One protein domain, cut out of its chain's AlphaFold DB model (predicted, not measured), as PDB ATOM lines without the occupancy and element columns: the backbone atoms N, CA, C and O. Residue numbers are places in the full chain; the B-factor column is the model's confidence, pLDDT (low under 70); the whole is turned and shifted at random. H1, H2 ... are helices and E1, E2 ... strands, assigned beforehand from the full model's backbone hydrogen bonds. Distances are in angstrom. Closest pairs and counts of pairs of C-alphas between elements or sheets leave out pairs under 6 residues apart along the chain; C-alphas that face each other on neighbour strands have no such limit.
ATOM      1  N   GLU A   9      46.063 -27.729  27.990       84.56
ATOM      2  CA  GLU A   9      44.926 -26.853  27.691       84.56
ATOM      3  C   GLU A   9      43.621 -27.335  28.324       84.56
ATOM      4  O   GLU A   9      42.866 -26.521  28.850       84.56
ATOM      5  N   GLN A  10      43.362 -28.645  28.305       84.88
ATOM      6  CA  GLN A  10      42.158 -29.203  28.915       84.88
ATOM      7  C   GLN A  10      42.208 -29.131  30.442       84.88
ATOM      8  O   GLN A  10      41.174 -28.938  31.068       84.88
ATOM      9  N   ILE A  11      43.386 -29.289  31.048       83.44
ATOM     10  CA  ILE A  11      43.544 -29.134  32.500       83.44
ATOM     11  C   ILE A  11      43.327 -27.671  32.890       83.44
ATOM     12  O   ILE A  11      42.577 -27.392  33.822       83.44
ATOM     13  N   ARG A  12      43.897 -26.728  32.130       84.88
ATOM     14  CA  ARG A  12      43.650 -25.291  32.303       84.88
ATOM     15  C   ARG A  12      42.163 -24.953  32.176       84.88
ATOM     16  O   ARG A  12      41.652 -24.153  32.955       84.88
ATOM     17  N   ASP A  13      41.474 -25.526  31.193       85.88
ATOM     18  CA  ASP A  13      40.036 -25.309  30.999       85.88
ATOM     19  C   ASP A  13      39.226 -25.835  32.196       85.88
ATOM     20  O   ASP A  13      38.389 -25.120  32.743       85.88
ATOM     21  N   GLU A  14      39.561 -27.028  32.696       84.94
ATOM     22  CA  GLU A  14      38.946 -27.597  33.900       84.94
ATOM     23  C   GLU A  14      39.204 -26.748  35.154       84.94
ATOM     24  O   GLU A  14      38.288 -26.573  35.956       84.94
ATOM     25  N   LEU A  15      40.412 -26.194  35.315       83.19
ATOM     26  CA  LEU A  15      40.760 -25.274  36.407       83.19
ATOM     27  C   LEU A  15      39.939 -23.986  36.345       83.19
ATOM     28  O   LEU A  15      39.307 -23.610  37.333       83.19
ATOM     29  N   ASN A  16      39.868 -23.359  35.168       82.06
ATOM     30  CA  ASN A  16      39.034 -22.177  34.956       82.06
ATOM     31  C   ASN A  16      37.562 -22.480  35.248       82.06
ATOM     32  O   ASN A  16      36.882 -21.719  35.935       82.06
ATOM     33  N   HIS A  17      37.065 -23.622  34.779       83.00
ATOM     34  CA  HIS A  17      35.683 -24.016  34.998       83.00
ATOM     35  C   HIS A  17      35.390 -24.354  36.469       83.00
ATOM     36  O   HIS A  17      34.300 -24.057  36.962       83.00
ATOM     37  N   ALA A  18      36.348 -24.934  37.197       82.06
ATOM     38  CA  ALA A  18      36.245 -25.158  38.637       82.06
ATOM     39  C   ALA A  18      36.203 -23.834  39.415       82.06
ATOM     40  O   ALA A  18      35.370 -23.689  40.308       82.06
ATOM     41  N   ALA A  19      37.030 -22.857  39.036       78.56
ATOM     42  CA  ALA A  19      37.014 -21.528  39.637       78.56
ATOM     43  C   ALA A  19      35.703 -20.774  39.375       78.56
ATOM     44  O   ALA A  19      35.152 -20.192  40.299       78.56
ATOM     45  N   LEU A  20      35.141 -20.863  38.163       77.00
ATOM     46  CA  LEU A  20      33.834 -20.272  37.835       77.00
ATOM     47  C   LEU A  20      32.670 -20.871  38.640       77.00
ATOM     48  O   LEU A  20      31.638 -20.225  38.811       77.00
ATOM     49  N   ARG A  21      32.804 -22.119  39.101       77.19
ATOM     50  CA  ARG A  21      31.791 -22.803  39.919       77.19
ATOM     51  C   ARG A  21      31.913 -22.493  41.406       77.19
ATOM     52  O   ARG A  21      30.963 -22.749  42.147       77.19
ATOM     53  N   LEU A  22      33.068 -22.012  41.855       73.75
ATOM     54  CA  LEU A  22      33.249 -21.584  43.232       73.75
ATOM     55  C   LEU A  22      32.593 -20.208  43.397       73.75
ATOM     56  O   LEU A  22      32.798 -19.334  42.555       73.75
ATOM     57  N   PRO A  23      31.785 -19.998  44.449       62.94
ATOM     58  CA  PRO A  23      31.224 -18.684  44.708       62.94
ATOM     59  C   PRO A  23      32.382 -17.720  44.973       62.94
ATOM     60  O   PRO A  23      33.120 -17.880  45.946       62.94
ATOM     61  N   LEU A  24      32.557 -16.745  44.081       64.00
ATOM     62  CA  LEU A  24      33.391 -15.574  44.321       64.00
ATOM     63  C   LEU A  24      32.706 -14.771  45.429       64.00
ATOM     64  O   LEU A  24      31.866 -13.919  45.161       64.00
ATOM     65  N   ASP A  25      33.017 -15.101  46.681       58.84
ATOM     66  CA  ASP A  25      32.606 -14.306  47.846       58.84
ATOM     67  C   ASP A  25      33.365 -12.959  47.882       58.84
ATOM     68  O   ASP A  25      32.962 -12.015  48.554       58.84
ATOM     69  N   GLY A  26      34.445 -12.856  47.096       54.94
ATOM     70  CA  GLY A  26      35.258 -11.660  46.905       54.94
ATOM     71  C   GLY A  26      34.946 -10.905  45.609       54.94
ATOM     72  O   GLY A  26      34.677 -11.491  44.559       54.94
ATOM     73  N   GLU A  27      35.021  -9.581  45.705       50.38
ATOM     74  CA  GLU A  27      34.746  -8.571  44.683       50.38
ATOM     75  C   GLU A  27      35.443  -8.849  43.336       50.38
ATOM     76  O   GLU A  27      36.597  -8.498  43.130       50.38
ATOM     77  N   GLY A  28      34.735  -9.490  42.399       54.31
ATOM     78  CA  GLY A  28      34.970  -9.416  40.947       54.31
ATOM     79  C   GLY A  28      36.343  -9.835  40.398       54.31
ATOM     80  O   GLY A  28      36.586  -9.650  39.203       54.31
ATOM     81  N   GLY A  29      37.243 -10.380  41.218       60.19
ATOM     82  CA  GLY A  29      38.578 -10.775  40.787       60.19
ATOM     83  C   GLY A  29      38.522 -11.995  39.869       60.19
ATOM     84  O   GLY A  29      37.926 -13.021  40.196       60.19
ATOM     85  N   LYS A  30      39.133 -11.884  38.689       66.94
ATOM     86  CA  LYS A  30      39.312 -13.020  37.782       66.94
ATOM     87  C   LYS A  30      40.544 -13.800  38.225       66.94
ATOM     88  O   LYS A  30      41.598 -13.207  38.422       66.94
ATOM     89  N   ILE A  31      40.404 -15.114  38.361       73.06
ATOM     90  CA  ILE A  31      41.546 -16.011  38.541       73.06
ATOM     91  C   ILE A  31      42.026 -16.428  37.159       73.06
ATOM     92  O   ILE A  31      41.231 -16.913  36.354       73.06
ATOM     93  N   GLU A  32      43.317 -16.253  36.898       75.69
ATOM     94  CA  GLU A  32      43.937 -16.657  35.641       75.69
ATOM     95  C   GLU A  32      44.842 -17.867  35.886       75.69
ATOM     96  O   GLU A  32      45.919 -17.773  36.479       75.69
ATOM     97  N   PHE A  33      44.388 -19.034  35.427       80.56
ATOM     98  CA  PHE A  33      45.208 -20.246  35.428       80.56
ATOM     99  C   PHE A  33      46.114 -20.251  34.204       80.56
ATOM    100  O   PHE A  33      45.638 -20.157  33.065       80.56
ATOM    101  N   MET A  34      47.417 -20.404  34.434       82.38
ATOM    102  CA  MET A  34      48.374 -20.585  33.351       82.38
ATOM    103  C   MET A  34      48.288 -22.007  32.796       82.38
ATOM    104  O   MET A  34      47.602 -22.882  33.328       82.38
ATOM    105  N   LEU A  35      48.941 -22.220  31.655       83.69
ATOM    106  CA  LEU A  35      49.002 -23.539  31.047       83.69
ATOM    107  C   LEU A  35      49.863 -24.452  31.942       83.69
ATOM    108  O   LEU A  35      51.032 -24.126  32.145       83.69
ATOM    109  N   PRO A  36      49.322 -25.563  32.468       81.94
ATOM    110  CA  PRO A  36      50.105 -26.476  33.283       81.94
ATOM    111  C   PRO A  36      51.164 -27.183  32.440       81.94
ATOM    112  O   PRO A  36      50.960 -27.475  31.257       81.94
ATOM    113  N   THR A  37      52.300 -27.467  33.054       81.94
ATOM    114  CA  THR A  37      53.411 -28.188  32.433       81.94
ATOM    115  C   THR A  37      53.403 -29.645  32.883       81.94
ATOM    116  O   THR A  37      52.947 -29.936  33.986       81.94
ATOM    117  N   PRO A  38      53.853 -30.597  32.047       78.56
ATOM    118  CA  PRO A  38      54.049 -31.964  32.517       78.56
ATOM    119  C   PRO A  38      55.028 -31.945  33.692       78.56
ATOM    120  O   PRO A  38      56.067 -31.288  33.610       78.56
ATOM    121  N   ALA A  39      54.664 -32.622  34.777       78.31
ATOM    122  CA  ALA A  39      55.523 -32.712  35.945       78.31
ATOM    123  C   ALA A  39      56.782 -33.497  35.594       78.31
ATOM    124  O   ALA A  39      56.734 -34.476  34.838       78.31
ATOM    125  N   ASP A  40      57.910 -33.049  36.130       73.06
ATOM    126  CA  ASP A  40      59.166 -33.732  35.905       73.06
ATOM    127  C   ASP A  40      59.258 -34.952  36.840       73.06
ATOM    128  O   ASP A  40      59.217 -34.791  38.064       73.06
ATOM    129  N   PRO A  41      59.376 -36.181  36.306       65.94
ATOM    130  CA  PRO A  41      59.439 -37.379  37.138       65.94
ATOM    131  C   PRO A  41      60.717 -37.434  37.990       65.94
ATOM    132  O   PRO A  41      60.749 -38.156  38.986       65.94
ATOM    133  N   GLU A  42      61.770 -36.686  37.635       70.44
ATOM    134  CA  GLU A  42      63.006 -36.602  38.418       70.44
ATOM    135  C   GLU A  42      62.868 -35.665  39.626       70.44
ATOM    136  O   GLU A  42      63.630 -35.798  40.584       70.44
ATOM    137  N   GLN A  43      61.863 -34.779  39.645       65.06
ATOM    138  CA  GLN A  43      61.535 -33.979  40.832       65.06
ATOM    139  C   GLN A  43      60.840 -34.787  41.940       65.06
ATOM    140  O   GLN A  43      60.602 -34.265  43.027       65.06
ATOM    141  N   GLY A  44      60.556 -36.076  41.715       59.38
ATOM    142  CA  GLY A  44      60.022 -36.969  42.746       59.38
ATOM    143  C   GLY A  44      58.573 -36.676  43.142       59.38
ATOM    144  O   GLY A  44      58.110 -37.176  44.168       59.38
ATOM    145  N   GLY A  45      57.855 -35.880  42.349       62.16
ATOM    146  CA  GLY A  45      56.417 -35.696  42.491       62.16
ATOM    147  C   GLY A  45      55.662 -36.945  42.039       62.16
ATOM    148  O   GLY A  45      55.918 -37.463  40.957       62.16
ATOM    149  N   ASP A  46      54.700 -37.411  42.842       66.38
ATOM    150  CA  ASP A  46      53.777 -38.496  42.443       66.38
ATOM    151  C   ASP A  46      52.746 -38.027  41.391       66.38
ATOM    152  O   ASP A  46      51.965 -38.816  40.870       66.38
ATOM    153  N   HIS A  47      52.769 -36.733  41.060       72.44
ATOM    154  CA  HIS A  47      51.814 -36.065  40.191       72.44
ATOM    155  C   HIS A  47      52.273 -36.009  38.733       72.44
ATOM    156  O   HIS A  47      53.459 -35.955  38.425       72.44
ATOM    157  N   ASN A  48      51.309 -35.967  37.812       73.88
ATOM    158  CA  ASN A  48      51.590 -35.960  36.370       73.88
ATOM    159  C   ASN A  48      51.753 -34.552  35.781       73.88
ATOM    160  O   ASN A  48      52.284 -34.399  34.679       73.88
ATOM    161  N   TRP A  49      51.250 -33.529  36.472       79.31
ATOM    162  CA  TRP A  49      51.201 -32.157  35.972       79.31
ATOM    163  C   TRP A  49      51.534 -31.161  37.069       79.31
ATOM    164  O   TRP A  49      50.999 -31.260  38.171       79.31
ATOM    165  N   ASP A  50      52.350 -30.183  36.709       80.62
ATOM    166  CA  ASP A  50      52.669 -29.016  37.511       80.62
ATOM    167  C   ASP A  50      51.790 -27.840  37.065       80.62
ATOM    168  O   ASP A  50      51.639 -27.566  35.865       80.62
ATOM    169  N   VAL A  51      51.131 -27.190  38.022       79.00
ATOM    170  CA  VAL A  51      50.123 -26.163  37.756       79.00
ATOM    171  C   VAL A  51      50.584 -24.838  38.330       79.00
ATOM    172  O   VAL A  51      50.626 -24.655  39.541       79.00
ATOM    173  N   ALA A  52      50.803 -23.869  37.448       79.69
ATOM    174  CA  ALA A  52      51.040 -22.493  37.845       79.69
ATOM    175  C   ALA A  52      49.726 -21.692  37.787       79.69
ATOM    176  O   ALA A  52      49.030 -21.659  36.764       79.69
ATOM    177  N   VAL A  53      49.378 -21.019  38.883       77.19
ATOM    178  CA  VAL A  53      48.182 -20.176  38.980       77.19
ATOM    179  C   VAL A  53      48.573 -18.765  39.397       77.19
ATOM    180  O   VAL A  53      49.393 -18.581  40.292       77.19
ATOM    181  N   TYR A  54      47.999 -17.760  38.736       78.62
ATOM    182  CA  TYR A  54      48.119 -16.379  39.179       78.62
ATOM    183  C   TYR A  54      46.879 -16.001  39.989       78.62
ATOM    184  O   TYR A  54      45.773 -15.886  39.451       78.62
ATOM    185  N   CYS A  55      47.076 -15.829  41.293       76.06
ATOM    186  CA  CYS A  55      46.014 -15.508  42.236       76.06
ATOM    187  C   CYS A  55      46.140 -14.053  42.671       76.06
ATOM    188  O   CYS A  55      47.154 -13.686  43.267       76.06
ATOM    189  N   PRO A  56      45.141 -13.205  42.383       72.81
ATOM    190  CA  PRO A  56      45.128 -11.861  42.930       72.81
ATOM    191  C   PRO A  56      44.953 -11.911  44.454       72.81
ATOM    192  O   PRO A  56      44.329 -12.823  45.007       72.81
ATOM    193  N   GLU A  57      45.508 -10.905  45.128       72.50
ATOM    194  CA  GLU A  57      45.461 -10.779  46.584       72.50
ATOM    195  C   GLU A  57      43.999 -10.793  47.073       72.50
ATOM    196  O   GLU A  57      43.153 -10.056  46.567       72.50
ATOM    197  N   GLY A  58      43.683 -11.689  48.013       74.25
ATOM    198  CA  GLY A  58      42.315 -11.919  48.501       74.25
ATOM    199  C   GLY A  58      41.547 -13.064  47.823       74.25
ATOM    200  O   GLY A  58      40.494 -13.445  48.326       74.25
ATOM    201  N   LEU A  59      42.071 -13.664  46.744       75.88
ATOM    202  CA  LEU A  59      41.485 -14.851  46.090       75.88
ATOM    203  C   LEU A  59      42.353 -16.117  46.188       75.88
ATOM    204  O   LEU A  59      42.019 -17.137  45.585       75.88
ATOM    205  N   ASP A  60      43.427 -16.079  46.979       77.50
ATOM    206  CA  ASP A  60      44.358 -17.199  47.177       77.50
ATOM    207  C   ASP A  60      43.650 -18.480  47.654       77.50
ATOM    208  O   ASP A  60      43.815 -19.560  47.086       77.50
ATOM    209  N   GLU A  61      42.730 -18.347  48.617       79.81
ATOM    210  CA  GLU A  61      41.949 -19.483  49.108       79.81
ATOM    211  C   GLU A  61      41.044 -20.079  48.016       79.81
ATOM    212  O   GLU A  61      40.890 -21.301  47.916       79.81
ATOM    213  N   LEU A  62      40.468 -19.236  47.153       78.44
ATOM    214  CA  LEU A  62      39.608 -19.691  46.060       78.44
ATOM    215  C   LEU A  62      40.427 -20.403  44.980       78.44
ATOM    216  O   LEU A  62      40.030 -21.478  44.525       78.44
ATOM    217  N   CYS A  63      41.596 -19.860  44.636       79.19
ATOM    218  CA  CYS A  63      42.576 -20.515  43.778       79.19
ATOM    219  C   CYS A  63      42.960 -21.898  44.297       79.19
ATOM    220  O   CYS A  63      42.824 -22.887  43.577       79.19
ATOM    221  N   ARG A  64      43.380 -21.986  45.563       80.50
ATOM    222  CA  ARG A  64      43.805 -23.244  46.176       80.50
ATOM    223  C   ARG A  64      42.681 -24.278  46.163       80.50
ATOM    224  O   ARG A  64      42.906 -25.449  45.866       80.50
ATOM    225  N   ARG A  65      41.438 -23.855  46.417       82.25
ATOM    226  CA  ARG A  65      40.254 -24.730  46.332       82.25
ATOM    227  C   ARG A  65      39.956 -25.190  44.904       82.25
ATOM    228  O   ARG A  65      39.548 -26.338  44.726       82.25
ATOM    229  N   ALA A  66      40.141 -24.328  43.906       81.94
ATOM    230  CA  ALA A  66      39.981 -24.693  42.501       81.94
ATOM    231  C   ALA A  66      41.041 -25.721  42.079       81.94
ATOM    232  O   ALA A  66      40.680 -26.767  41.538       81.94
ATOM    233  N   VAL A  67      42.314 -25.471  42.411       80.94
ATOM    234  CA  VAL A  67      43.420 -26.406  42.164       80.94
ATOM    235  C   VAL A  67      43.144 -27.733  42.857       80.94
ATOM    236  O   VAL A  67      43.149 -28.750  42.180       80.94
ATOM    237  N   MET A  68      42.773 -27.752  44.142       81.06
ATOM    238  CA  MET A  68      42.462 -29.000  44.852       81.06
ATOM    239  C   MET A  68      41.311 -29.799  44.221       81.06
ATOM    240  O   MET A  68      41.383 -31.025  44.156       81.06
ATOM    241  N   GLN A  69      40.254 -29.143  43.725       80.06
ATOM    242  CA  GLN A  69      39.155 -29.849  43.052       80.06
ATOM    243  C   GLN A  69      39.595 -30.546  41.762       80.06
ATOM    244  O   GLN A  69      39.082 -31.618  41.430       80.06
ATOM    245  N   VAL A  70      40.507 -29.926  41.016       78.44
ATOM    246  CA  VAL A  70      41.033 -30.496  39.776       78.44
ATOM    247  C   VAL A  70      42.152 -31.494  40.091       78.44
ATOM    248  O   VAL A  70      42.177 -32.567  39.500       78.44
ATOM    249  N   ALA A  71      42.990 -31.234  41.094       78.06
ATOM    250  CA  ALA A  71      44.051 -32.125  41.556       78.06
ATOM    251  C   ALA A  71      43.487 -33.471  42.010       78.06
ATOM    252  O   ALA A  71      43.954 -34.511  41.558       78.06
ATOM    253  N   ALA A  72      42.392 -33.464  42.774       74.25
ATOM    254  CA  ALA A  72      41.699 -34.685  43.186       74.25
ATOM    255  C   ALA A  72      41.124 -35.503  42.011       74.25
ATOM    256  O   ALA A  72      40.815 -36.683  42.169       74.25
ATOM    257  N   ARG A  73      40.934 -34.885  40.837       73.31
ATOM    258  CA  ARG A  73      40.423 -35.546  39.625       73.31
ATOM    259  C   ARG A  73      41.518 -35.965  38.649       73.31
ATOM    260  O   ARG A  73      41.290 -36.900  37.885       73.31
ATOM    261  N   TYR A  74      42.643 -35.255  38.632       70.12
ATOM    262  CA  TYR A  74      43.640 -35.336  37.564       70.12
ATOM    263  C   TYR A  74      45.079 -35.534  38.047       70.12
ATOM    264  O   TYR A  74      45.974 -35.557  37.206       70.12
ATOM    265  N   ASP A  75      45.288 -35.723  39.351       69.38
ATOM    266  CA  ASP A  75      46.602 -35.975  39.948       69.38
ATOM    267  C   ASP A  75      47.597 -34.839  39.634       69.38
ATOM    268  O   ASP A  75      48.599 -34.997  38.929       69.38
ATOM    269  N   LEU A  76      47.210 -33.632  40.060       70.50
ATOM    270  CA  LEU A  76      47.986 -32.405  39.870       70.50
ATOM    271  C   LEU A  76      48.869 -32.163  41.096       70.50
ATOM    272  O   LEU A  76      48.395 -32.293  42.228       70.50
ATOM    273  N   GLY A  77      50.117 -31.770  40.858       62.81
ATOM    274  CA  GLY A  77      51.021 -31.285  41.889       62.81
ATOM    275  C   GLY A  77      50.699 -29.843  42.216       62.81
ATOM    276  O   GLY A  77      50.561 -29.013  41.318       62.81
ATOM    277  N   ASP A  78      50.566 -29.557  43.508       56.78
ATOM    278  CA  ASP A  78      50.696 -28.194  44.008       56.78
ATOM    279  C   ASP A  78      52.181 -27.861  43.857       56.78
ATOM    280  O   ASP A  78      53.007 -28.428  44.574       56.78
ATOM    281  N   GLY A  79      52.530 -27.071  42.839       50.50
ATOM    282  CA  GLY A  79      53.900 -26.611  42.649       50.50
ATOM    283  C   GLY A  79      54.300 -25.833  43.895       50.50
ATOM    284  O   GLY A  79      53.808 -24.727  44.113       50.50
TER     285      GLY A  79
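What this domain is: This is residues 9 to 79 of the 82 residues of an uncharacterized protein of Sphingomonas gellani (UniProt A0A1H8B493). Two helices, H1 and H2, pack together at a steep angle, and a narrow ribbon of chain lies along one side of the pair, made of short antiparallel pairings of residues 32 to 38 with residues 49 to 54, with E2 added beside E1. Loops at the two ends of the ribbon, around Glu 27 and Glu 42, make the long axis. The printed part has 71 residues, with two named helices and two named strands in the order H1, E1, H2, E2; E1 and E2 form a small parallel sheet. The class is mostly helix, though under half of the residues are in named elements. The whole is compact, with a radius of gyration of the C-alphas of 12.0 A, and its spans of 40 by 20 by 18 A only just make it a rod.

How they stand to each other: The sheet has two parallel strands, E1, residues 49 to 51, and E2, residues 76 to 78, with 44 degrees between their directions. C-alphas 49 and 76 face each other at 5.1 A, and N 77 and O 49 are within hydrogen-bond range at 2.9 A. Residues 37 to 38 pair antiparallel with residues 49 to 50 of E1, and residues 32 to 33 with residues 53 to 54. Between the two strands along the chain comes H2, residues 60 to 74; E1, H2 and E2 form a strand-helix-strand unit, two parallel neighbour strands with a helix between, and its crossover is right-handed. The closest C-alphas of H2 and E2 are those of Ala 71 and Gly 77, 7.0 A apart. H1, residues 9 to 21, touches H2, with the C-alphas of Ala 19 and Ala 66 closest at 5.2 A. They run opposite ways at a steep tilt of 52 degrees. H1 and E2 are apart. In H1 every O i to N i+4 pair is within hydrogen-bond range, and in H2 10 of 11 are.

Where its parts are: H2 is 20.5 A long from first to last C-alpha, beginning at C-alpha 60 (44.358, -17.199, 47.177). E1 is 6.3 A long and E2 6.5 A, with C-alpha 78 at (50.696, -28.194, 44.008). H1 is 18.4 A long, from C-alpha 9 (44.926, -26.853, 27.691).

The domain as a whole: The C-alphas of Glu 27 and Glu 42, the two farthest apart, are 40.3 A apart. The printed part has no cut. The link from H1 to E1, residues 22 to 48, is long; that from E1 to H2 is short, and that from H2 to E2 is tight. The mean pLDDT of the printed part is 74.3, and it is under 70 at residues 23 to 30, 41, 43 to 46, 75 and 77 to 79.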